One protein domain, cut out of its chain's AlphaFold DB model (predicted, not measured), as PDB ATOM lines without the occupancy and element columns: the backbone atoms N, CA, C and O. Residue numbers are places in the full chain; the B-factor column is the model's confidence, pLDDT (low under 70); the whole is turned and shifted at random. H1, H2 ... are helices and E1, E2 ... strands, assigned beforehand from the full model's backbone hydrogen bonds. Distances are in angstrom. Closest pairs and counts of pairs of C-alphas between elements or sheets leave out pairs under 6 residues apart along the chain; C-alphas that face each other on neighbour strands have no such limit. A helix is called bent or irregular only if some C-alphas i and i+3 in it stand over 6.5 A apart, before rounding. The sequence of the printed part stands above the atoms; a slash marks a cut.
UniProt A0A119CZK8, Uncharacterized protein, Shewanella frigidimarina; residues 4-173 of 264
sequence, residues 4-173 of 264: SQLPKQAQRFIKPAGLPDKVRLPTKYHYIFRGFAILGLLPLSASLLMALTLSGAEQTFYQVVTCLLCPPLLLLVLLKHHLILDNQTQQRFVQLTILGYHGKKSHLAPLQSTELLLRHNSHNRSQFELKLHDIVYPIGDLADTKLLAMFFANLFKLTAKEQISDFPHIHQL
ATOM      1  N   SER A   4      14.473  23.615 -27.394       80.69
ATOM      2  CA  SER A   4      13.593  23.870 -26.241       80.69
ATOM      3  C   SER A   4      12.916  22.601 -25.697       80.69
ATOM      4  O   SER A   4      12.650  22.515 -24.500       80.69
ATOM      5  N   GLN A   5      12.686  21.608 -26.563       81.62
ATOM      6  CA  GLN A   5      12.012  20.342 -26.262       81.62
ATOM      7  C   GLN A   5      12.975  19.261 -25.738       81.62
ATOM      8  O   GLN A   5      12.532  18.172 -25.377       81.62
ATOM      9  N   LEU A   6      14.286  19.529 -25.700       81.94
ATOM     10  CA  LEU A   6      15.270  18.584 -25.175       81.94
ATOM     11  C   LEU A   6      15.235  18.519 -23.642       81.94
ATOM     12  O   LEU A   6      15.098  19.555 -22.986       81.94
ATOM     13  N   PRO A   7      15.456  17.336 -23.045       83.75
ATOM     14  CA  PRO A   7      15.479  17.194 -21.598       83.75
ATOM     15  C   PRO A   7      16.650  17.952 -20.969       83.75
ATOM     16  O   PRO A   7      17.735  18.074 -21.549       83.75
ATOM     17  N   LYS A   8      16.465  18.411 -19.725       84.31
ATOM     18  CA  LYS A   8      17.467  19.203 -18.981       84.31
ATOM     19  C   LYS A   8      18.831  18.512 -18.872       84.31
ATOM     20  O   LYS A   8      19.840  19.196 -18.737       84.31
ATOM     21  N   GLN A   9      18.881  17.176 -18.929       81.00
ATOM     22  CA  GLN A   9      20.141  16.427 -18.953       81.00
ATOM     23  C   GLN A   9      20.862  16.560 -20.304       81.00
ATOM     24  O   GLN A   9      22.048  16.874 -20.325       81.00
ATOM     25  N   ALA A  10      20.149  16.437 -21.429       79.19
ATOM     26  CA  ALA A  10      20.714  16.643 -22.764       79.19
ATOM     27  C   ALA A  10      21.211  18.084 -22.984       79.19
ATOM     28  O   ALA A  10      22.293  18.288 -23.539       79.19
ATOM     29  N   GLN A  11      20.476  19.078 -22.473       83.38
ATOM     30  CA  GLN A  11      20.861  20.498 -22.522       83.38
ATOM     31  C   GLN A  11      22.179  20.808 -21.775       83.38
ATOM     32  O   GLN A  11      22.800  21.838 -22.024       83.38
ATOM     33  N   ARG A  12      22.658  19.930 -20.876       80.56
ATOM     34  CA  ARG A  12      23.996  20.073 -20.261       80.56
ATOM     35  C   ARG A  12      25.130  19.729 -21.228       80.56
ATOM     36  O   ARG A  12      26.234  20.250 -21.075       80.56
ATOM     37  N   PHE A  13      24.876  18.845 -22.193       78.56
ATOM     38  CA  PHE A  13      25.867  18.386 -23.168       78.56
ATOM     39  C   PHE A  13      25.807  19.179 -24.477       78.56
ATOM     40  O   PHE A  13      26.845  19.401 -25.099       78.56
ATOM     41  N   ILE A  14      24.618  19.631 -24.882       82.00
ATOM     42  CA  ILE A  14      24.394  20.417 -26.100       82.00
ATOM     43  C   ILE A  14      24.176  21.875 -25.717       82.00
ATOM     44  O   ILE A  14      23.203  22.195 -25.048       82.00
ATOM     45  N   LYS A  15      25.039  22.774 -26.193       78.12
ATOM     46  CA  LYS A  15      24.813  24.223 -26.089       78.12
ATOM     47  C   LYS A  15      24.057  24.722 -27.325       78.12
ATOM     48  O   LYS A  15      24.393  24.280 -28.421       78.12
ATOM     49  N   PRO A  16      23.112  25.675 -27.192       75.69
ATOM     50  CA  PRO A  16      22.321  26.178 -28.320       75.69
ATOM     51  C   PRO A  16      23.153  27.000 -29.323       75.69
ATOM     52  O   PRO A  16      22.752  27.183 -30.468       75.69
ATOM     53  N   ALA A  17      24.324  27.495 -28.908       75.06
ATOM     54  CA  ALA A  17      25.191  28.340 -29.721       75.06
ATOM     55  C   ALA A  17      25.774  27.590 -30.937       75.06
ATOM     56  O   ALA A  17      26.731  26.824 -30.804       75.06
ATOM     57  N   GLY A  18      25.225  27.877 -32.121       68.31
ATOM     58  CA  GLY A  18      25.640  27.310 -33.408       68.31
ATOM     59  C   GLY A  18      24.613  26.380 -34.058       68.31
ATOM     60  O   GLY A  18      24.807  25.997 -35.207       68.31
ATOM     61  N   LEU A  19      23.519  26.038 -33.372       80.94
ATOM     62  CA  LEU A  19      22.402  25.307 -33.973       80.94
ATOM     63  C   LEU A  19      21.618  26.188 -34.967       80.94
ATOM     64  O   LEU A  19      21.462  27.379 -34.701       80.94
ATOM     65  N   PRO A  20      21.084  25.624 -36.071       77.19
ATOM     66  CA  PRO A  20      21.106  24.206 -36.456       77.19
ATOM     67  C   PRO A  20      22.397  23.742 -37.157       77.19
ATOM     68  O   PRO A  20      22.600  22.540 -37.306       77.19
ATOM     69  N   ASP A  21      23.266  24.661 -37.584       81.38
ATOM     70  CA  ASP A  21      24.411  24.354 -38.452       81.38
ATOM     71  C   ASP A  21      25.469  23.456 -37.797       81.38
ATOM     72  O   ASP A  21      26.045  22.582 -38.446       81.38
ATOM     73  N   LYS A  22      25.791  23.721 -36.525       84.31
ATOM     74  CA  LYS A  22      26.947  23.155 -35.817       84.31
ATOM     75  C   LYS A  22      26.585  22.823 -34.377       84.31
ATOM     76  O   LYS A  22      26.273  23.711 -33.587       84.31
ATOM     77  N   VAL A  23      26.724  21.553 -33.997       86.88
ATOM     78  CA  VAL A  23      26.619  21.120 -32.593       86.88
ATOM     79  C   VAL A  23      28.007  20.815 -32.046       86.88
ATOM     80  O   VAL A  23      28.785  20.071 -32.643       86.88
ATOM     81  N   ARG A  24      28.309  21.405 -30.886       86.00
ATOM     82  CA  ARG A  24      29.547  21.200 -30.126       86.00
ATOM     83  C   ARG A  24      29.238  20.342 -28.906       86.00
ATOM     84  O   ARG A  24      28.482  20.775 -28.039       86.00
ATOM     85  N   LEU A  25      29.844  19.163 -28.831       86.81
ATOM     86  CA  LEU A  25      29.689  18.224 -27.724       86.81
ATOM     87  C   LEU A  25      30.995  18.105 -26.927       86.81
ATOM     88  O   LEU A  25      32.068  18.005 -27.532       86.81
ATOM     89  N   PRO A  26      30.957  18.103 -25.583       84.75
ATOM     90  CA  PRO A  26      32.146  17.891 -24.771       84.75
ATOM     91  C   PRO A  26      32.650  16.451 -24.912       84.75
ATOM     92  O   PRO A  26      31.887  15.491 -24.900       84.75
ATOM     93  N   THR A  27      33.967  16.300 -25.016       87.56
ATOM     94  CA  THR A  27      34.631  14.987 -25.040       87.56
ATOM     95  C   THR A  27      35.136  14.589 -23.650       87.56
ATOM     96  O   THR A  27      35.258  15.437 -22.766       87.56
ATOM     97  N   LYS A  28      35.552  13.326 -23.469       86.69
ATOM     98  CA  LYS A  28      36.225  12.856 -22.238       86.69
ATOM     99  C   LYS A  28      37.406  13.760 -21.837       86.69
ATOM    100  O   LYS A  28      37.508  14.159 -20.681       86.69
ATOM    101  N   TYR A  29      38.237  14.166 -22.802       86.44
ATOM    102  CA  TYR A  29      39.395  15.037 -22.559       86.44
ATOM    103  C   TYR A  29      39.036  16.417 -21.992       86.44
ATOM    104  O   TYR A  29      39.799  16.952 -21.196       86.44
ATOM    105  N   HIS A  30      37.865  16.978 -22.316       87.50
ATOM    106  CA  HIS A  30      37.426  18.244 -21.717       87.50
ATOM    107  C   HIS A  30      37.269  18.136 -20.192       87.50
ATOM    108  O   HIS A  30      37.696  19.028 -19.459       87.50
ATOM    109  N   TYR A  31      36.703  17.025 -19.715       87.50
ATOM    110  CA  TYR A  31      36.562  16.755 -18.286       87.50
ATOM    111  C   TYR A  31      37.904  16.410 -17.633       87.50
ATOM    112  O   TYR A  31      38.147  16.838 -16.510       87.50
ATOM    113  N   ILE A  32      38.804  15.724 -18.348       89.38
ATOM    114  CA  ILE A  32      40.168  15.430 -17.874       89.38
ATOM    115  C   ILE A  32      40.967  16.727 -17.657       89.38
ATOM    116  O   ILE A  32      41.521  16.918 -16.576       89.38
ATOM    117  N   PHE A  33      40.976  17.659 -18.619       88.62
ATOM    118  CA  PHE A  33      41.664  18.950 -18.458       88.62
ATOM    119  C   PHE A  33      41.085  19.780 -17.304       88.62
ATOM    120  O   PHE A  33      41.844  20.332 -16.508       88.62
ATOM    121  N   ARG A  34      39.752  19.803 -17.147       87.25
ATOM    122  CA  ARG A  34      39.094  20.438 -15.992       87.25
ATOM    123  C   ARG A  34      39.447  19.757 -14.664       87.25
ATOM    124  O   ARG A  34      39.673  20.455 -13.681       87.25
ATOM    125  N   GLY A  35      39.541  18.428 -14.635       89.38
ATOM    126  CA  GLY A  35      39.974  17.666 -13.463       89.38
ATOM    127  C   GLY A  35      41.401  18.018 -13.039       89.38
ATOM    128  O   GLY A  35      41.627  18.335 -11.874       89.38
ATOM    129  N   PHE A  36      42.344  18.064 -13.986       91.62
ATOM    130  CA  PHE A  36      43.721  18.491 -13.709       91.62
ATOM    131  C   PHE A  36      43.818  19.960 -13.275       91.62
ATOM    132  O   PHE A  36      44.590  20.262 -12.366       91.62
ATOM    133  N   ALA A  37      43.014  20.857 -13.854       90.50
ATOM    134  CA  ALA A  37      42.941  22.250 -13.409       90.50
ATOM    135  C   ALA A  37      42.473  22.377 -11.947       90.50
ATOM    136  O   ALA A  37      43.050  23.144 -11.181       90.50
ATOM    137  N   ILE A  38      41.460  21.603 -11.542       90.56
ATOM    138  CA  ILE A  38      40.978  21.571 -10.152       90.56
ATOM    139  C   ILE A  38      42.038  20.959  -9.225       90.56
ATOM    140  O   ILE A  38      42.300  21.505  -8.156       90.56
ATOM    141  N   LEU A  39      42.684  19.863  -9.635       91.56
ATOM    142  CA  LEU A  39      43.693  19.185  -8.820       91.56
ATOM    143  C   LEU A  39      44.920  20.072  -8.564       91.56
ATOM    144  O   LEU A  39      45.377  20.171  -7.428       91.56
ATOM    145  N   GLY A  40      45.429  20.758  -9.591       90.25
ATOM    146  CA  GLY A  40      46.558  21.677  -9.436       90.25
ATOM    147  C   GLY A  40      46.195  23.011  -8.761       90.25
ATOM    148  O   GLY A  40      47.090  23.724  -8.311       90.25
ATOM    149  N   LEU A  41      44.905  23.327  -8.590       90.75
ATOM    150  CA  LEU A  41      44.478  24.466  -7.773       90.75
ATOM    151  C   LEU A  41      44.883  24.294  -6.298       90.75
ATOM    152  O   LEU A  41      45.176  25.284  -5.631       90.75
ATOM    153  N   LEU A  42      44.952  23.055  -5.795       90.88
ATOM    154  CA  LEU A  42      45.377  22.763  -4.422       90.88
ATOM    155  C   LEU A  42      46.815  23.257  -4.146       90.88
ATOM    156  O   LEU A  42      46.956  24.150  -3.306       90.88
ATOM    157  N   PRO A  43      47.873  22.799  -4.853       92.31
ATOM    158  CA  PRO A  43      49.225  23.316  -4.637       92.31
ATOM    159  C   PRO A  43      49.368  24.802  -4.997       92.31
ATOM    160  O   PRO A  43      50.130  25.495  -4.326       92.31
ATOM    161  N   LEU A  44      48.611  25.331  -5.972       92.38
ATOM    162  CA  LEU A  44      48.597  26.776  -6.242       92.38
ATOM    163  C   LEU A  44      48.081  27.564  -5.029       92.38
ATOM    164  O   LEU A  44      48.703  28.546  -4.634       92.38
ATOM    165  N   SER A  45      46.971  27.136  -4.421       91.62
ATOM    166  CA  SER A  45      46.388  27.803  -3.250       91.62
ATOM    167  C   SER A  45      47.300  27.728  -2.021       91.62
ATOM    168  O   SER A  45      47.487  28.738  -1.347       91.62
ATOM    169  N   ALA A  46      47.941  26.580  -1.779       90.62
ATOM    170  CA  ALA A  46      48.917  26.416  -0.704       90.62
ATOM    171  C   ALA A  46      50.152  27.311  -0.914       90.62
ATOM    172  O   ALA A  46      50.553  28.033  -0.004       90.62
ATOM    173  N   SER A  47      50.708  27.322  -2.130       92.25
ATOM    174  CA  SER A  47      51.832  28.185  -2.505       92.25
ATOM    175  C   SER A  47      51.483  29.672  -2.377       92.25
ATOM    176  O   SER A  47      52.255  30.439  -1.807       92.25
ATOM    177  N   LEU A  48      50.294  30.081  -2.832       91.81
ATOM    178  CA  LEU A  48      49.822  31.461  -2.719       91.81
ATOM    179  C   LEU A  48      49.648  31.887  -1.253       91.81
ATOM    180  O   LEU A  48      50.048  32.991  -0.894       91.81
ATOM    181  N   LEU A  49      49.096  31.021  -0.397       92.50
ATOM    182  CA  LEU A  49      48.977  31.294   1.039       92.50
ATOM    183  C   LEU A  49      50.356  31.474   1.687       92.50
ATOM    184  O   LEU A  49      50.570  32.476   2.369       92.50
ATOM    185  N   MET A  50      51.305  30.573   1.419       90.25
ATOM    186  CA  MET A  50      52.670  30.667   1.957       90.25
ATOM    187  C   MET A  50      53.418  31.918   1.465       90.25
ATOM    188  O   MET A  50      54.091  32.584   2.250       90.25
ATOM    189  N   ALA A  51      53.223  32.318   0.204       90.81
ATOM    190  CA  ALA A  51      53.758  33.561  -0.368       90.81
ATOM    191  C   ALA A  51      53.201  34.856   0.275       90.81
ATOM    192  O   ALA A  51      53.762  35.940   0.069       90.81
ATOM    193  N   LEU A  52      52.103  34.762   1.035       87.38
ATOM    194  CA  LEU A  52      51.452  35.876   1.737       87.38
ATOM    195  C   LEU A  52      51.697  35.854   3.259       87.38
ATOM    196  O   LEU A  52      51.708  36.912   3.901       87.38
ATOM    197  N   THR A  53      51.878  34.670   3.855       89.25
ATOM    198  CA  THR A  53      52.082  34.487   5.304       89.25
ATOM    199  C   THR A  53      53.547  34.605   5.720       89.25
ATOM    200  O   THR A  53      53.822  35.202   6.766       89.25
ATOM    201  N   LEU A  54      54.473  34.096   4.906       90.69
ATOM    202  CA  LEU A  54      55.910  34.084   5.190       90.69
ATOM    203  C   LEU A  54      56.583  35.410   4.806       90.69
ATOM    204  O   LEU A  54      55.980  36.286   4.181       90.69
ATOM    205  N   SER A  55      57.844  35.566   5.207       91.62
ATOM    206  CA  SER A  55      58.660  36.762   4.971       91.62
ATOM    207  C   SER A  55      60.104  36.389   4.639       91.62
ATOM    208  O   SER A  55      60.618  35.401   5.156       91.62
ATOM    209  N   GLY A  56      60.783  37.198   3.825       90.38
ATOM    210  CA  GLY A  56      62.174  36.943   3.435       90.38
ATOM    211  C   GLY A  56      62.295  35.886   2.330       90.38
ATOM    212  O   GLY A  56      61.467  35.841   1.422       90.38
ATOM    213  N   ALA A  57      63.334  35.048   2.389       90.25
ATOM    214  CA  ALA A  57      63.669  34.104   1.313       90.25
ATOM    215  C   ALA A  57      62.602  33.018   1.069       90.25
ATOM    216  O   ALA A  57      62.403  32.582  -0.062       90.25
ATOM    217  N   GLU A  58      61.872  32.603   2.106       88.69
ATOM    218  CA  GLU A  58      60.767  31.649   1.948       88.69
ATOM    219  C   GLU A  58      59.617  32.269   1.145       88.69
ATOM    220  O   GLU A  58      59.035  31.630   0.271       88.69
ATOM    221  N   GLN A  59      59.330  33.552   1.383       91.31
ATOM    222  CA  GLN A  59      58.288  34.279   0.668       91.31
ATOM    223  C   GLN A  59      58.583  34.342  -0.837       91.31
ATOM    224  O   GLN A  59      57.698  34.070  -1.650       91.31
ATOM    225  N   THR A  60      59.824  34.665  -1.215       90.31
ATOM    226  CA  THR A  60      60.223  34.747  -2.628       90.31
ATOM    227  C   THR A  60      60.217  33.374  -3.301       90.31
ATOM    228  O   THR A  60      59.775  33.272  -4.446       90.31
ATOM    229  N   PHE A  61      60.590  32.302  -2.591       92.75
ATOM    230  CA  PHE A  61      60.449  30.928  -3.083       92.75
ATOM    231  C   PHE A  61      58.993  30.601  -3.459       92.75
ATOM    232  O   PHE A  61      58.717  30.226  -4.602       92.75
ATOM    233  N   TYR A  62      58.035  30.817  -2.553       92.75
ATOM    234  CA  TYR A  62      56.623  30.540  -2.844       92.75
ATOM    235  C   TYR A  62      56.015  31.496  -3.883       92.75
ATOM    236  O   TYR A  62      55.115  31.099  -4.626       92.75
ATOM    237  N   GLN A  63      56.515  32.728  -4.021       91.44
ATOM    238  CA  GLN A  63      56.137  33.609  -5.136       91.44
ATOM    239  C   GLN A  63      56.568  33.025  -6.490       91.44
ATOM    240  O   GLN A  63      55.753  32.979  -7.414       91.44
ATOM    241  N   VAL A  64      57.800  32.515  -6.597       91.12
ATOM    242  CA  VAL A  64      58.303  31.848  -7.813       91.12
ATOM    243  C   VAL A  64      57.492  30.588  -8.126       91.12
ATOM    244  O   VAL A  64      57.050  30.422  -9.262       91.12
ATOM    245  N   VAL A  65      57.209  29.741  -7.128       92.12
ATOM    246  CA  VAL A  65      56.366  28.541  -7.299       92.12
ATOM    247  C   VAL A  65      54.957  28.918  -7.777       92.12
ATOM    248  O   VAL A  65      54.455  28.341  -8.741       92.12
ATOM    249  N   THR A  66      54.336  29.941  -7.183       92.50
ATOM    250  CA  THR A  66      53.008  30.432  -7.597       92.50
ATOM    251  C   THR A  66      53.021  30.959  -9.036       92.50
ATOM    252  O   THR A  66      52.112  30.664  -9.816       92.50
ATOM    253  N   CYS A  67      54.069  31.698  -9.414       92.00
ATOM    254  CA  CYS A  67      54.266  32.202 -10.772       92.00
ATOM    255  C   CYS A  67      54.455  31.063 -11.789       92.00
ATOM    256  O   CYS A  67      53.928  31.146 -12.894       92.00
ATOM    257  N   LEU A  68      55.125  29.971 -11.405       92.69
ATOM    258  CA  LEU A  68      55.328  28.792 -12.250       92.69
ATOM    259  C   LEU A  68      54.048  27.950 -12.424       92.69
ATOM    260  O   LEU A  68      53.791  27.448 -13.517       92.69
ATOM    261  N   LEU A  69      53.227  27.806 -11.375       91.88
ATOM    262  CA  LEU A  69      51.981  27.025 -11.429       91.88
ATOM    263  C   LEU A  69      50.827  27.759 -12.130       91.88
ATOM    264  O   LEU A  69      49.939  27.106 -12.681       91.88
ATOM    265  N   CYS A  70      50.809  29.094 -12.125       92.56
ATOM    266  CA  CYS A  70      49.685  29.862 -12.665       92.56
ATOM    267  C   CYS A  70      49.478  29.679 -14.193       92.56
ATOM    268  O   CYS A  70      48.359  29.334 -14.584       92.56
ATOM    269  N   PRO A  71      50.498  29.801 -15.074       92.56
ATOM    270  CA  PRO A  71      50.338  29.610 -16.519       92.56
ATOM    271  C   PRO A  71      49.773  28.245 -16.954       92.56
ATOM    272  O   PRO A  71      48.814  28.251 -17.733       92.56
ATOM    273  N   PRO A  72      50.273  27.076 -16.491       92.44
ATOM    274  CA  PRO A  72      49.715  25.787 -16.907       92.44
ATOM    275  C   PRO A  72      48.286  25.574 -16.388       92.44
ATOM    276  O   PRO A  72      47.466  24.997 -17.100       92.44
ATOM    277  N   LEU A  73      47.947  26.080 -15.198       92.06
ATOM    278  CA  LEU A  73      46.581  26.016 -14.671       92.06
ATOM    279  C   LEU A  73      45.612  26.881 -15.472       92.06
ATOM    280  O   LEU A  73      44.540  26.413 -15.859       92.06
ATOM    281  N   LEU A  74      46.008  28.115 -15.777       90.62
ATOM    282  CA  LEU A  74      45.242  29.022 -16.624       90.62
ATOM    283  C   LEU A  74      45.036  28.402 -18.016       90.62
ATOM    284  O   LEU A  74      43.908  28.371 -18.511       90.62
ATOM    285  N   LEU A  75      46.086  27.816 -18.604       90.19
ATOM    286  CA  LEU A  75      45.999  27.094 -19.873       90.19
ATOM    287  C   LEU A  75      44.990  25.937 -19.803       90.19
ATOM    288  O   LEU A  75      44.109  25.873 -20.657       90.19
ATOM    289  N   LEU A  76      45.062  25.071 -18.783       89.25
ATOM    290  CA  LEU A  76      44.136  23.943 -18.591       89.25
ATOM    291  C   LEU A  76      42.671  24.386 -18.432       89.25
ATOM    292  O   LEU A  76      41.780  23.729 -18.968       89.25
ATOM    293  N   VAL A  77      42.406  25.504 -17.743       87.38
ATOM    294  CA  VAL A  77      41.049  26.072 -17.599       87.38
ATOM    295  C   VAL A  77      40.520  26.629 -18.926       87.38
ATOM    296  O   VAL A  77      39.333  26.472 -19.234       87.38
ATOM    297  N   LEU A  78      41.382  27.263 -19.729       88.44
ATOM    298  CA  LEU A  78      41.023  27.788 -21.052       88.44
ATOM    299  C   LEU A  78      40.890  26.700 -22.128       88.44
ATOM    300  O   LEU A  78      40.256  26.948 -23.160       88.44
ATOM    301  N   LEU A  79      41.468  25.518 -21.901       87.94
ATOM    302  CA  LEU A  79      41.514  24.408 -22.844       87.94
ATOM    303  C   LEU A  79      40.152  23.704 -22.951       87.94
ATOM    304  O   LEU A  79      39.698  22.995 -22.049       87.94
ATOM    305  N   LYS A  80      39.483  23.858 -24.096       86.19
ATOM    306  CA  LYS A  80      38.212  23.184 -24.394       86.19
ATOM    307  C   LYS A  80      38.415  22.162 -25.514       86.19
ATOM    308  O   LYS A  80      38.993  22.491 -26.544       86.19
ATOM    309  N   HIS A  81      37.925  20.934 -25.338       86.69
ATOM    310  CA  HIS A  81      38.078  19.855 -26.321       86.69
ATOM    311  C   HIS A  81      36.709  19.282 -26.699       86.69
ATOM    312  O   HIS A  81      36.095  18.539 -25.921       86.69
ATOM    313  N   HIS A  82      36.224  19.655 -27.882       87.31
ATOM    314  CA  HIS A  82      34.875  19.343 -28.345       87.31
ATOM    315  C   HIS A  82      34.893  18.437 -29.578       87.31
ATOM    316  O   HIS A  82      35.740  18.581 -30.459       87.31
ATOM    317  N   LEU A  83      33.906  17.550 -29.662       85.62
ATOM    318  CA  LEU A  83      33.477  16.952 -30.917       85.62
ATOM    319  C   LEU A  83      32.527  17.943 -31.597       85.62
ATOM    320  O   LEU A  83      31.593  18.434 -30.961       85.62
ATOM    321  N   ILE A  84      32.766  18.246 -32.867       86.50
ATOM    322  CA  ILE A  84      31.912  19.119 -33.670       86.50
ATOM    323  C   ILE A  84      31.259  18.287 -34.770       86.50
ATOM    324  O   ILE A  84      31.941  17.609 -35.541       86.50
ATOM    325  N   LEU A  85      29.930  18.347 -34.812       84.62
ATOM    326  CA  LEU A  85      29.106  17.917 -35.936       84.62
ATOM    327  C   LEU A  85      28.799  19.170 -36.757       84.62
ATOM    328  O   LEU A  85      28.203  20.107 -36.222       84.62
ATOM    329  N   ASP A  86      29.236  19.210 -38.012       86.12
ATOM    330  CA  ASP A  86      29.055  20.352 -38.909       86.12
ATOM    331  C   ASP A  86      28.186  19.942 -40.104       86.12
ATOM    332  O   ASP A  86      28.595  19.154 -40.961       86.12
ATOM    333  N   ASN A  87      26.964  20.474 -40.138       84.44
ATOM    334  CA  ASN A  87      25.968  20.185 -41.166       84.44
ATOM    335  C   ASN A  87      26.302  20.887 -42.494       84.44
ATOM    336  O   ASN A  87      25.974  20.375 -43.562       84.44
ATOM    337  N   GLN A  88      26.999  22.028 -42.449       83.69
ATOM    338  CA  GLN A  88      27.371  22.785 -43.651       83.69
ATOM    339  C   GLN A  88      28.488  22.084 -44.422       83.69
ATOM    340  O   GLN A  88      28.436  21.990 -45.645       83.69
ATOM    341  N   THR A  89      29.493  21.561 -43.712       82.12
ATOM    342  CA  THR A  89      30.605  20.824 -44.338       82.12
ATOM    343  C   THR A  89      30.359  19.318 -44.446       82.12
ATOM    344  O   THR A  89      31.197  18.616 -45.006       82.12
ATOM    345  N   GLN A  90      29.228  18.813 -43.927       84.06
ATOM    346  CA  GLN A  90      28.906  17.379 -43.822       84.06
ATOM    347  C   GLN A  90      30.049  16.564 -43.191       84.06
ATOM    348  O   GLN A  90      30.314  15.415 -43.556       84.06
ATOM    349  N   GLN A  91      30.735  17.162 -42.215       87.44
ATOM    350  CA  GLN A  91      31.899  16.588 -41.552       87.44
ATOM    351  C   GLN A  91      31.716  16.554 -40.039       87.44
ATOM    352  O   GLN A  91      31.184  17.468 -39.406       87.44
ATOM    353  N   ARG A  92      32.247  15.491 -39.449       87.06
ATOM    354  CA  ARG A  92      32.499  15.367 -38.022       87.06
ATOM    355  C   ARG A  92      33.996  15.512 -37.795       87.06
ATOM    356  O   ARG A  92      34.791  14.884 -38.491       87.06
ATOM    357  N   PHE A  93      34.385  16.328 -36.825       87.75
ATOM    358  CA  PHE A  93      35.786  16.495 -36.446       87.75
ATOM    359  C   PHE A  93      35.919  16.822 -34.961       87.75
ATOM    360  O   PHE A  93      35.006  17.349 -34.327       87.75
ATOM    361  N   VAL A  94      37.075  16.503 -34.397       86.44
ATOM    362  CA  VAL A  94      37.445  16.859 -33.030       86.44
ATOM    363  C   VAL A  94      38.274  18.139 -33.072       86.44
ATOM    364  O   VAL A  94      39.116  18.325 -33.954       86.44
ATOM    365  N   GLN A  95      38.004  19.061 -32.148       89.06
ATOM    366  CA  GLN A  95      38.675  20.352 -32.102       89.06
ATOM    367  C   GLN A  95      39.043  20.775 -30.678       89.06
ATOM    368  O   GLN A  95      38.201  20.878 -29.780       89.06
ATOM    369  N   LEU A  96      40.320  21.117 -30.521       87.88
ATOM    370  CA  LEU A  96      40.849  21.863 -29.387       87.88
ATOM    371  C   LEU A  96      40.574  23.363 -29.592       87.88
ATOM    372  O   LEU A  96      40.792  23.898 -30.677       87.88
ATOM    373  N   THR A  97      40.078  24.052 -28.571       85.81
ATOM    374  CA  THR A  97      39.811  25.497 -28.583       85.81
ATOM    375  C   THR A  97      40.429  26.126 -27.339       85.81
ATOM    376  O   THR A  97      40.205  25.625 -26.237       85.81
ATOM    377  N   ILE A  98      41.177  27.217 -27.503       86.19
ATOM    378  CA  ILE A  98      41.849  27.944 -26.413       86.19
ATOM    379  C   ILE A  98      41.407  29.399 -26.492       86.19
ATOM    380  O   ILE A  98      41.644  30.042 -27.506       86.19
ATOM    381  N   LEU A  99      40.736  29.922 -25.461       81.50
ATOM    382  CA  LEU A  99      40.272  31.324 -25.424       81.50
ATOM    383  C   LEU A  99      39.469  31.757 -26.681       81.50
ATOM    384  O   LEU A  99      39.543  32.891 -27.130       81.50
ATOM    385  N   GLY A 100      38.721  30.830 -27.289       76.44
ATOM    386  CA  GLY A 100      37.995  31.060 -28.547       76.44
ATOM    387  C   GLY A 100      38.815  30.828 -29.823       76.44
ATOM    388  O   GLY A 100      38.220  30.572 -30.867       76.44
ATOM    389  N   TYR A 101      40.149  30.800 -29.752       81.94
ATOM    390  CA  TYR A 101      40.996  30.413 -30.879       81.94
ATOM    391  C   TYR A 101      40.818  28.937 -31.224       81.94
ATOM    392  O   TYR A 101      40.887  28.042 -30.376       81.94
ATOM    393  N   HIS A 102      40.592  28.707 -32.509       82.62
ATOM    394  CA  HIS A 102      40.259  27.422 -33.092       82.62
ATOM    395  C   HIS A 102      41.530  26.657 -33.479       82.62
ATOM    396  O   HIS A 102      42.159  26.949 -34.492       82.62
ATOM    397  N   GLY A 103      41.897  25.660 -32.672       78.44
ATOM    398  CA  GLY A 103      43.025  24.772 -32.946       78.44
ATOM    399  C   GLY A 103      42.780  23.837 -34.134       78.44
ATOM    400  O   GLY A 103      41.666  23.746 -34.667       78.44
ATOM    401  N   LYS A 104      43.838  23.119 -34.532       79.62
ATOM    402  CA  LYS A 104      43.832  22.171 -35.657       79.62
ATOM    403  C   LYS A 104      42.701  21.144 -35.504       79.62
ATOM    404  O   LYS A 104      42.550  20.531 -34.449       79.62
ATOM    405  N   LYS A 105      41.929  20.946 -36.577       86.12
ATOM    406  CA  LYS A 105      40.917  19.886 -36.663       86.12
ATOM    407  C   LYS A 105      41.611  18.519 -36.704       86.12
ATOM    408  O   LYS A 105      42.542  18.330 -37.488       86.12
ATOM    409  N   SER A 106      41.151  17.577 -35.890       80.88
ATOM    410  CA  SER A 106      41.606  16.183 -35.868       80.88
ATOM    411  C   SER A 106      40.432  15.231 -36.112       80.88
ATOM    412  O   SER A 106      39.273  15.620 -35.969       80.88
ATOM    413  N   HIS A 107      40.724  13.991 -36.518       77.56
ATOM    414  CA  HIS A 107      39.717  12.957 -36.807       77.56
ATOM    415  C   HIS A 107      38.582  13.446 -37.728       77.56
ATOM    416  O   HIS A 107      37.405  13.305 -37.395       77.56
ATOM    417  N   LEU A 108      38.934  14.056 -38.870       83.81
ATOM    418  CA  LEU A 108      37.947  14.421 -39.887       83.81
ATOM    419  C   LEU A 108      37.335  13.145 -40.471       83.81
ATOM    420  O   LEU A 108      38.046  12.300 -41.010       83.81
ATOM    421  N   ALA A 109      36.015  13.033 -40.379       82.50
ATOM    422  CA  ALA A 109      35.220  11.956 -40.949       82.50
ATOM    423  C   ALA A 109      33.948  12.540 -41.589       82.50
ATOM    424  O   ALA A 109      33.472  13.587 -41.139       82.50
ATOM    425  N   PRO A 110      33.365  11.895 -42.615       85.00
ATOM    426  CA  PRO A 110      32.061  12.300 -43.128       85.00
ATOM    427  C   PRO A 110      30.994  12.133 -42.041       85.00
ATOM    428  O   PRO A 110      31.024  11.182 -41.260       85.00
ATOM    429  N   LEU A 111      30.025  13.043 -42.000       82.50
ATOM    430  CA  LEU A 111      28.958  13.036 -40.997       82.50
ATOM    431  C   LEU A 111      28.179  11.708 -41.019       82.50
ATOM    432  O   LEU A 111      27.940  11.128 -39.964       82.50
ATOM    433  N   GLN A 112      27.924  11.166 -42.214       80.38
ATOM    434  CA  GLN A 112      27.216   9.902 -42.455       80.38
ATOM    435  C   GLN A 112      27.897   8.643 -41.875       80.38
ATOM    436  O   GLN A 112      27.217   7.649 -41.645       80.38
ATOM    437  N   SER A 113      29.206   8.655 -41.576       80.56
ATOM    438  CA  SER A 113      29.862   7.528 -40.878       80.56
ATOM    439  C   SER A 113      29.750   7.612 -39.348       80.56
ATOM    440  O   SER A 113      30.332   6.803 -38.621       80.56
ATOM    441  N   THR A 114      29.023   8.604 -38.829       81.50
ATOM    442  CA  THR A 114      28.803   8.775 -37.392       81.50
ATOM    443  C   THR A 114      27.716   7.824 -36.916       81.50
ATOM    444  O   THR A 114      26.531   8.077 -37.104       81.50
ATOM    445  N   GLU A 115      28.119   6.748 -36.246       83.62
ATOM    446  CA  GLU A 115      27.179   5.877 -35.545       83.62
ATOM    447  C   GLU A 115      26.473   6.644 -34.417       83.62
ATOM    448  O   GLU A 115      27.121   7.131 -33.488       83.62
ATOM    449  N   LEU A 116      25.146   6.723 -34.505       87.00
ATOM    450  CA  LEU A 116      24.247   7.207 -33.463       87.00
ATOM    451  C   LEU A 116      23.523   5.987 -32.884       87.00
ATOM    452  O   LEU A 116      22.637   5.439 -33.534       87.00
ATOM    453  N   LEU A 117      23.923   5.529 -31.700       87.19
ATOM    454  CA  LEU A 117      23.454   4.275 -31.110       87.19
ATOM    455  C   LEU A 117      22.867   4.499 -29.712       87.19
ATOM    456  O   LEU A 117      23.527   5.015 -28.809       87.19
ATOM    457  N   LEU A 118      21.617   4.082 -29.544       89.19
ATOM    458  CA  LEU A 118      20.874   4.101 -28.291       89.19
ATOM    459  C   LEU A 118      21.053   2.757 -27.561       89.19
ATOM    460  O   LEU A 118      20.760   1.706 -28.134       89.19
ATOM    461  N   ARG A 119      21.533   2.776 -26.308       88.25
ATOM    462  CA  ARG A 119      21.791   1.559 -25.515       88.25
ATOM    463  C   ARG A 119      21.568   1.751 -24.013       88.25
ATOM    464  O   ARG A 119      21.472   2.875 -23.520       88.25
ATOM    465  N   HIS A 120      21.547   0.642 -23.275       86.25
ATOM    466  CA  HIS A 120      21.691   0.660 -21.817       86.25
ATOM    467  C   HIS A 120      23.073   1.183 -21.399       86.25
ATOM    468  O   HIS A 120      24.079   0.918 -22.062       86.25
ATOM    469  N   ASN A 121      23.127   1.879 -20.265       85.31
ATOM    470  CA  ASN A 121      24.369   2.336 -19.653       85.31
ATOM    471  C   ASN A 121      25.211   1.140 -19.187       85.31
ATOM    472  O   ASN A 121      24.734   0.267 -18.459       85.31
ATOM    473  N   SER A 122      26.482   1.115 -19.599       82.75
ATOM    474  CA  SER A 122      27.399  -0.003 -19.335       82.75
ATOM    475  C   SER A 122      27.659  -0.261 -17.847       82.75
ATOM    476  O   SER A 122      28.057  -1.365 -17.490       82.75
ATOM    477  N   HIS A 123      27.448   0.741 -16.988       82.69
ATOM    478  CA  HIS A 123      27.646   0.655 -15.538       82.69
ATOM    479  C   HIS A 123      26.335   0.451 -14.768       82.69
ATOM    480  O   HIS A 123      26.348  -0.113 -13.678       82.69
ATOM    481  N   ASN A 124      25.203   0.905 -15.314       85.38
ATOM    482  CA  ASN A 124      23.893   0.752 -14.689       85.38
ATOM    483  C   ASN A 124      22.817   0.456 -15.741       85.38
ATOM    484  O   ASN A 124      22.351   1.356 -16.434       85.38
ATOM    485  N   ARG A 125      22.354  -0.799 -15.794       82.25
ATOM    486  CA  ARG A 125      21.319  -1.240 -16.744       82.25
ATOM    487  C   ARG A 125      19.974  -0.526 -16.575       82.25
ATOM    488  O   ARG A 125      19.211  -0.489 -17.535       82.25
ATOM    489  N   SER A 126      19.686   0.067 -15.411       82.56
ATOM    490  CA  SER A 126      18.460   0.852 -15.190       82.56
ATOM    491  C   SER A 126      18.489   2.234 -15.858       82.56
ATOM    492  O   SER A 126      17.539   2.997 -15.702       82.56
ATOM    493  N   GLN A 127      19.597   2.600 -16.506       88.69
ATOM    494  CA  GLN A 127      19.782   3.880 -17.176       88.69
ATOM    495  C   GLN A 127      20.129   3.678 -18.647       88.69
ATOM    496  O   GLN A 127      20.716   2.668 -19.041       88.69
ATOM    497  N   PHE A 128      19.819   4.692 -19.441       87.44
ATOM    498  CA  PHE A 128      20.056   4.734 -20.875       87.44
ATOM    499  C   PHE A 128      21.104   5.789 -21.233       87.44
ATOM    500  O   PHE A 128      21.249   6.830 -20.574       87.44
ATOM    501  N   GLU A 129      21.868   5.492 -22.278       90.75
ATOM    502  CA  GLU A 129      22.923   6.357 -22.786       90.75
ATOM    503  C   GLU A 129      22.923   6.401 -24.313       90.75
ATOM    504  O   GLU A 129      22.609   5.427 -25.005       90.75
ATOM    505  N   LEU A 130      23.303   7.564 -24.834       89.25
ATOM    506  CA  LEU A 130      23.478   7.790 -26.256       89.25
ATOM    507  C   LEU A 130      24.964   7.667 -26.596       89.25
ATOM    508  O   LEU A 130      25.781   8.487 -26.169       89.25
ATOM    509  N   LYS A 131      25.322   6.651 -27.377       88.50
ATOM    510  CA  LYS A 131      26.640   6.527 -27.996       88.50
ATOM    511  C   LYS A 131      26.618   7.294 -29.321       88.50
ATOM    512  O   LYS A 131      25.837   6.979 -30.214       88.50
ATOM    513  N   LEU A 132      27.488   8.288 -29.455       85.81
ATOM    514  CA  LEU A 132      27.742   9.002 -30.704       85.81
ATOM    515  C   LEU A 132      29.209   8.775 -31.079       85.81
ATOM    516  O   LEU A 132      30.112   9.383 -30.492       85.81
ATOM    517  N   HIS A 133      29.442   7.886 -32.047       82.81
ATOM    518  CA  HIS A 133      30.765   7.327 -32.336       82.81
ATOM    519  C   HIS A 133      31.418   6.803 -31.037       82.81
ATOM    520  O   HIS A 133      30.775   6.069 -30.293       82.81
ATOM    521  N   ASP A 134      32.654   7.173 -30.713       80.94
ATOM    522  CA  ASP A 134      33.377   6.650 -29.542       80.94
ATOM    523  C   ASP A 134      33.054   7.387 -28.226       80.94
ATOM    524  O   ASP A 134      33.641   7.102 -27.172       80.94
ATOM    525  N   ILE A 135      32.131   8.357 -28.266       84.62
ATOM    526  CA  ILE A 135      31.722   9.143 -27.100       84.62
ATOM    527  C   ILE A 135      30.344   8.690 -26.632       84.62
ATOM    528  O   ILE A 135      29.443   8.434 -27.423       84.62
ATOM    529  N   VAL A 136      30.200   8.583 -25.317       87.69
ATOM    530  CA  VAL A 136      29.032   8.030 -24.641       87.69
ATOM    531  C   VAL A 136      28.474   9.099 -23.711       87.69
ATOM    532  O   VAL A 136      29.220   9.645 -22.896       87.69
ATOM    533  N   TYR A 137      27.184   9.396 -23.846       86.25
ATOM    534  CA  TYR A 137      26.476  10.410 -23.070       86.25
ATOM    535  C   TYR A 137      25.385   9.735 -22.227       86.25
ATOM    536  O   TYR A 137      24.371   9.316 -22.788       86.25
ATOM    537  N   PRO A 138      25.564   9.601 -20.899       86.44
ATOM    538  CA  PRO A 138      24.517   9.089 -20.023       86.44
ATOM    539  C   PRO A 138      23.410  10.141 -19.876       86.44
ATOM    540  O   PRO A 138      23.677  11.275 -19.474       86.44
ATOM    541  N   ILE A 139      22.175   9.764 -20.215       85.06
ATOM    542  CA  ILE A 139      20.991  10.644 -20.171       85.06
ATOM    543  C   ILE A 139      19.998  10.187 -19.093       85.06
ATOM    544  O   ILE A 139      19.258  11.003 -18.545       85.06
ATOM    545  N   GLY A 140      20.019   8.902 -18.728       84.44
ATOM    546  CA  GLY A 140      19.203   8.352 -17.650       84.44
ATOM    547  C   GLY A 140      17.952   7.661 -18.173       84.44
ATOM    548  O   GLY A 140      17.933   6.436 -18.191       84.44
ATOM    549  N   ASP A 141      16.930   8.413 -18.580       88.62
ATOM    550  CA  ASP A 141      15.630   7.850 -18.977       88.62
ATOM    551  C   ASP A 141      15.536   7.485 -20.474       88.62
ATOM    552  O   ASP A 141      16.164   8.111 -21.333       88.62
ATOM    553  N   LEU A 142      14.728   6.470 -20.796       87.00
ATOM    554  CA  LEU A 142      14.548   5.964 -22.158       87.00
ATOM    555  C   LEU A 142      13.885   6.998 -23.067       87.00
ATOM    556  O   LEU A 142      14.354   7.209 -24.188       87.00
ATOM    557  N   ALA A 143      12.816   7.651 -22.596       86.50
ATOM    558  CA  ALA A 143      12.083   8.627 -23.395       86.50
ATOM    559  C   ALA A 143      12.982   9.827 -23.722       86.50
ATOM    560  O   ALA A 143      13.136  10.180 -24.892       86.50
ATOM    561  N   ASP A 144      13.669  10.362 -22.711       87.44
ATOM    562  CA  ASP A 144      14.667  11.428 -22.847       87.44
ATOM    563  C   ASP A 144      15.790  11.064 -23.836       87.44
ATOM    564  O   ASP A 144      16.169  11.878 -24.686       87.44
ATOM    565  N   THR A 145      16.312   9.834 -23.773       87.94
ATOM    566  CA  THR A 145      17.398   9.394 -24.668       87.94
ATOM    567  C   THR A 145      16.899   9.151 -26.100       87.94
ATOM    568  O   THR A 145      17.601   9.492 -27.053       87.94
ATOM    569  N   LYS A 146      15.671   8.641 -26.284       87.94
ATOM    570  CA  LYS A 146      15.039   8.473 -27.608       87.94
ATOM    571  C   LYS A 146      14.698   9.825 -28.248       87.94
ATOM    572  O   LYS A 146      14.940  10.002 -29.439       87.94
ATOM    573  N   LEU A 147      14.218  10.798 -27.467       87.44
ATOM    574  CA  LEU A 147      14.022  12.194 -27.892       87.44
ATOM    575  C   LEU A 147      15.341  12.838 -28.340       87.44
ATOM    576  O   LEU A 147      15.388  13.496 -29.380       87.44
ATOM    577  N   LEU A 148      16.432  12.594 -27.610       87.25
ATOM    578  CA  LEU A 148      17.760  13.066 -27.997       87.25
ATOM    579  C   LEU A 148      18.268  12.402 -29.288       87.25
ATOM    580  O   LEU A 148      18.813  13.085 -30.157       87.25
ATOM    581  N   ALA A 149      18.063  11.091 -29.446       87.81
ATOM    582  CA  ALA A 149      18.403  10.371 -30.672       87.81
ATOM    583  C   ALA A 149      17.601  10.896 -31.878       87.81
ATOM    584  O   ALA A 149      18.198  11.195 -32.910       87.81
ATOM    585  N   MET A 150      16.285  11.104 -31.726       87.31
ATOM    586  CA  MET A 150      15.432  11.748 -32.738       87.31
ATOM    587  C   MET A 150      15.959  13.126 -33.134       87.31
ATOM    588  O   MET A 150      16.020  13.450 -34.319       87.31
ATOM    589  N   PHE A 151      16.353  13.942 -32.158       88.00
ATOM    590  CA  PHE A 151      16.890  15.273 -32.411       88.00
ATOM    591  C   PHE A 151      18.159  15.226 -33.275       88.00
ATOM    592  O   PHE A 151      18.220  15.914 -34.292       88.00
ATOM    593  N   PHE A 152      19.137  14.377 -32.937       87.62
ATOM    594  CA  PHE A 152      20.353  14.218 -33.746       87.62
ATOM    595  C   PHE A 152      20.083  13.623 -35.132       87.62
ATOM    596  O   PHE A 152      20.622  14.127 -36.118       87.62
ATOM    597  N   ALA A 153      19.246  12.586 -35.216       86.62
ATOM    598  CA  ALA A 153      18.897  11.933 -36.473       86.62
ATOM    599  C   ALA A 153      18.226  12.911 -37.448       86.62
ATOM    600  O   ALA A 153      18.652  13.019 -38.596       86.62
ATOM    601  N   ASN A 154      17.250  13.689 -36.972       86.69
ATOM    602  CA  ASN A 154      16.532  14.669 -37.787       86.69
ATOM    603  C   ASN A 154      17.404  15.874 -38.176       86.69
ATOM    604  O   ASN A 154      17.348  16.331 -39.315       86.69
ATOM    605  N   LEU A 155      18.219  16.388 -37.249       85.31
ATOM    606  CA  LEU A 155      19.033  17.587 -37.470       85.31
ATOM    607  C   LEU A 155      20.203  17.345 -38.439       85.31
ATOM    608  O   LEU A 155      20.497  18.195 -39.279       85.31
ATOM    609  N   PHE A 156      20.856  16.186 -38.324       82.69
ATOM    610  CA  PHE A 156      22.076  15.845 -39.066       82.69
ATOM    611  C   PHE A 156      21.883  14.739 -40.113       82.69
ATOM    612  O   PHE A 156      22.860  14.312 -40.726       82.69
ATOM    613  N   LYS A 157      20.643  14.272 -40.326       83.50
ATOM    614  CA  LYS A 157      20.293  13.164 -41.237       83.50
ATOM    615  C   LYS A 157      21.147  11.914 -40.979       83.50
ATOM    616  O   LYS A 157      21.710  11.337 -41.907       83.50
ATOM    617  N   LEU A 158      21.279  11.548 -39.703       82.94
ATOM    618  CA  LEU A 158      22.055  10.394 -39.239       82.94
ATOM    619  C   LEU A 158      21.161   9.164 -39.074       82.94
ATOM    620  O   LEU A 158      20.091   9.257 -38.472       82.94
ATOM    621  N   THR A 159      21.641   7.998 -39.507       81.19
ATOM    622  CA  THR A 159      20.987   6.716 -39.217       81.19
ATOM    623  C   THR A 159      21.108   6.392 -37.729       81.19
ATOM    624  O   THR A 159      22.186   6.039 -37.243       81.19
ATOM    625  N   ALA A 160      19.997   6.499 -37.002       83.00
ATOM    626  CA  ALA A 160      19.910   6.037 -35.624       83.00
ATOM    627  C   ALA A 160      19.855   4.503 -35.563       83.00
ATOM    628  O   ALA A 160      19.205   3.849 -36.382       83.00
ATOM    629  N   LYS A 161      20.517   3.934 -34.559       86.69
ATOM    630  CA  LYS A 161      20.503   2.509 -34.235       86.69
ATOM    631  C   LYS A 161      20.077   2.293 -32.786       86.69
ATOM    632  O   LYS A 161      20.331   3.142 -31.930       86.69
ATOM    633  N   GLU A 162      19.490   1.142 -32.502       86.19
ATOM    634  CA  GLU A 162      19.080   0.723 -31.162       86.19
ATOM    635  C   GLU A 162      19.741  -0.604 -30.774       86.19
ATOM    636  O   GLU A 162      19.901  -1.490 -31.611       86.19
ATOM    637  N   GLN A 163      20.107  -0.735 -29.499       85.19
ATOM    638  CA  GLN A 163      20.637  -1.957 -28.881       85.19
ATOM    639  C   GLN A 163      19.954  -2.243 -27.522       85.19
ATOM    640  O   GLN A 163      20.578  -2.758 -26.592       85.19
ATOM    641  N   ILE A 164      18.696  -1.813 -27.362       81.00
ATOM    642  CA  ILE A 164      17.908  -1.959 -26.127       81.00
ATOM    643  C   ILE A 164      16.973  -3.160 -26.242       81.00
ATOM    644  O   ILE A 164      17.076  -4.083 -25.441       81.00
ATOM    645  N   SER A 165      16.091  -3.154 -27.246       77.00
ATOM    646  CA  SER A 165      15.003  -4.135 -27.354       77.00
ATOM    647  C   SER A 165      15.463  -5.582 -27.601       77.00
ATOM    648  O   SER A 165      14.750  -6.509 -27.234       77.00
ATOM    649  N   ASP A 166      16.643  -5.786 -28.197       75.62
ATOM    650  CA  ASP A 166      17.197  -7.103 -28.557       75.62
ATOM    651  C   ASP A 166      18.727  -7.107 -28.383       75.62
ATOM    652  O   ASP A 166      19.500  -7.064 -29.336       75.62
ATOM    653  N   PHE A 167      19.193  -7.072 -27.134       72.62
ATOM    654  CA  PHE A 167      20.624  -7.157 -26.834       72.62
ATOM    655  C   PHE A 167      21.145  -8.595 -27.060       72.62
ATOM    656  O   PHE A 167      20.569  -9.527 -26.498       72.62
ATOM    657  N   PRO A 168      22.270  -8.812 -27.778       76.81
ATOM    658  CA  PRO A 168      23.291  -7.830 -28.161       76.81
ATOM    659  C   PRO A 168      23.146  -7.237 -29.572       76.81
ATOM    660  O   PRO A 168      24.013  -6.451 -29.971       76.81
ATOM    661  N   HIS A 169      22.120  -7.608 -30.334       84.50
ATOM    662  CA  HIS A 169      21.935  -7.188 -31.721       84.50
ATOM    663  C   HIS A 169      21.656  -5.683 -31.842       84.50
ATOM    664  O   HIS A 169      21.135  -5.037 -30.936       84.50
ATOM    665  N   ILE A 170      22.062  -5.107 -32.976       81.12
ATOM    666  CA  ILE A 170      21.921  -3.677 -33.250       81.12
ATOM    667  C   ILE A 170      20.962  -3.509 -34.425       81.12
ATOM    668  O   ILE A 170      21.306  -3.837 -35.561       81.12
ATOM    669  N   HIS A 171      19.790  -2.946 -34.151       79.75
ATOM    670  CA  HIS A 171      18.744  -2.691 -35.142       79.75
ATOM    671  C   HIS A 171      18.765  -1.232 -35.597       79.75
ATOM    672  O   HIS A 171      19.284  -0.361 -34.897       79.75
ATOM    673  N   GLN A 172      18.214  -0.934 -36.777       79.19
ATOM    674  CA  GLN A 172      17.965   0.459 -37.163       79.19
ATOM    675  C   GLN A 172      16.763   0.982 -36.378       79.19
ATOM    676  O   GLN A 172      15.740   0.307 -36.278       79.19
ATOM    677  N   LEU A 173      16.895   2.173 -35.799       74.38
ATOM    678  CA  LEU A 173      15.857   2.745 -34.953       74.38
ATOM    679  C   LEU A 173      14.875   3.522 -35.836       74.38
ATOM    680  O   LEU A 173      15.078   4.701 -36.133       74.38
TER     681      LEU A 173
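Overview. This is residues 4 to 173 of the 264 residues of an uncharacterized protein of Shewanella frigidimarina (UniProt A0A119CZK8). A long helical hairpin, H2 with the bent H3, reaches away from a body of two small four-stranded sheets and makes most of the length. At its base E1, E2, E3 and E4 form a strongly twisted antiparallel sheet in that order; beyond it E7, E6, E5 and E8 form a mixed sheet in that order, with H4 over one face. You read 170 printed residues with four named helices and eight named strands, H1 E1 H2 H3 E2 E3 E4 E5 E6 E7 H4 E8, of mixed class, helices and strands. The whole is loose, radius of gyration of the C-alphas 21.0 A, and elongated, spanning 70 by 37 by 29 A.

Arrangement. Start at H1, residues 10 to 13, and E1, residues 22 to 26, whose closest C-alphas, Phe 13 and Leu 25, are 5.9 A apart. Next comes H2, residues 28 to 53, then H3, residues 57 to 78, assigned as one helix by its hydrogen bonds but bent, with C-alphas 68 and 71 6.6 A apart: its arms are H3a, 57 to 68, and H3b, 71 to 78. H2 and H3a form a hairpin, touching through residues 44 to 53 of H2 alone, closest at C-alphas 51 and 59, 4.7 A, at a shallow tilt of 19 degrees, opposite ways. H2 touches H3b with residues 33 to 41 alone, closest at C-alphas 37 and 73, 5.4 A, at a steep tilt of 42 degrees. E2, E3 and E4, residues 79 to 86, 91 to 98 and 101 to 110, form a meander, each strand the antiparallel neighbour of the one before; look for N 84 and O 93 at 2.8 A, and N 94 and O 106 at 2.8 A. E1 is antiparallel to E2, with N 25 and O 83 at 2.9 A. E5, E6 and E7, residues 116 to 120, 128 to 132 and 135 to 140, form another meander, with N 117 and O 131 at 2.8 A and N 130 and O 137 at 2.9 A. H4, residues 142 to 156, and E8, residues 160 to 162, complete with E7 a split strand-helix-strand unit, two strands running the same way with E6 and E5 between them, its crossover right-handed. E8 is parallel to E5, with N 161 and O 116 at 2.8 A. H4 is on this sheet in two layers, helix on one face, at a height over the sheet of 8.7 A, over E6 and E5; the C-alphas of Leu 118 and Ala 149 are the closest of E5 and H4, 7.1 A. In H3a, H3b and H4 every O i to N i+4 pair is within hydrogen-bond range, in H2 20 of 22; H1 is too short for one.

Along the chain. Find C-alpha 10 at (20.714, 16.643, -22.764), where H1 begins. H2 runs 38.4 A from C-alpha 28 at (36.225, 12.856, -22.238), with a kink of 27 degrees near residue 42. H3a is 16.8 A long, E4 23.6 A and H4 21.0 A; E8 ends at C-alpha 162, (19.080, 0.723, -31.162).

Size, cuts and confidence. The C-alphas of Gly 56 and Asp 166 are the two farthest apart, 70.6 A. The printed part has no cut and no long link. Its mean pLDDT is 85.8, and residue 18 alone is under 70.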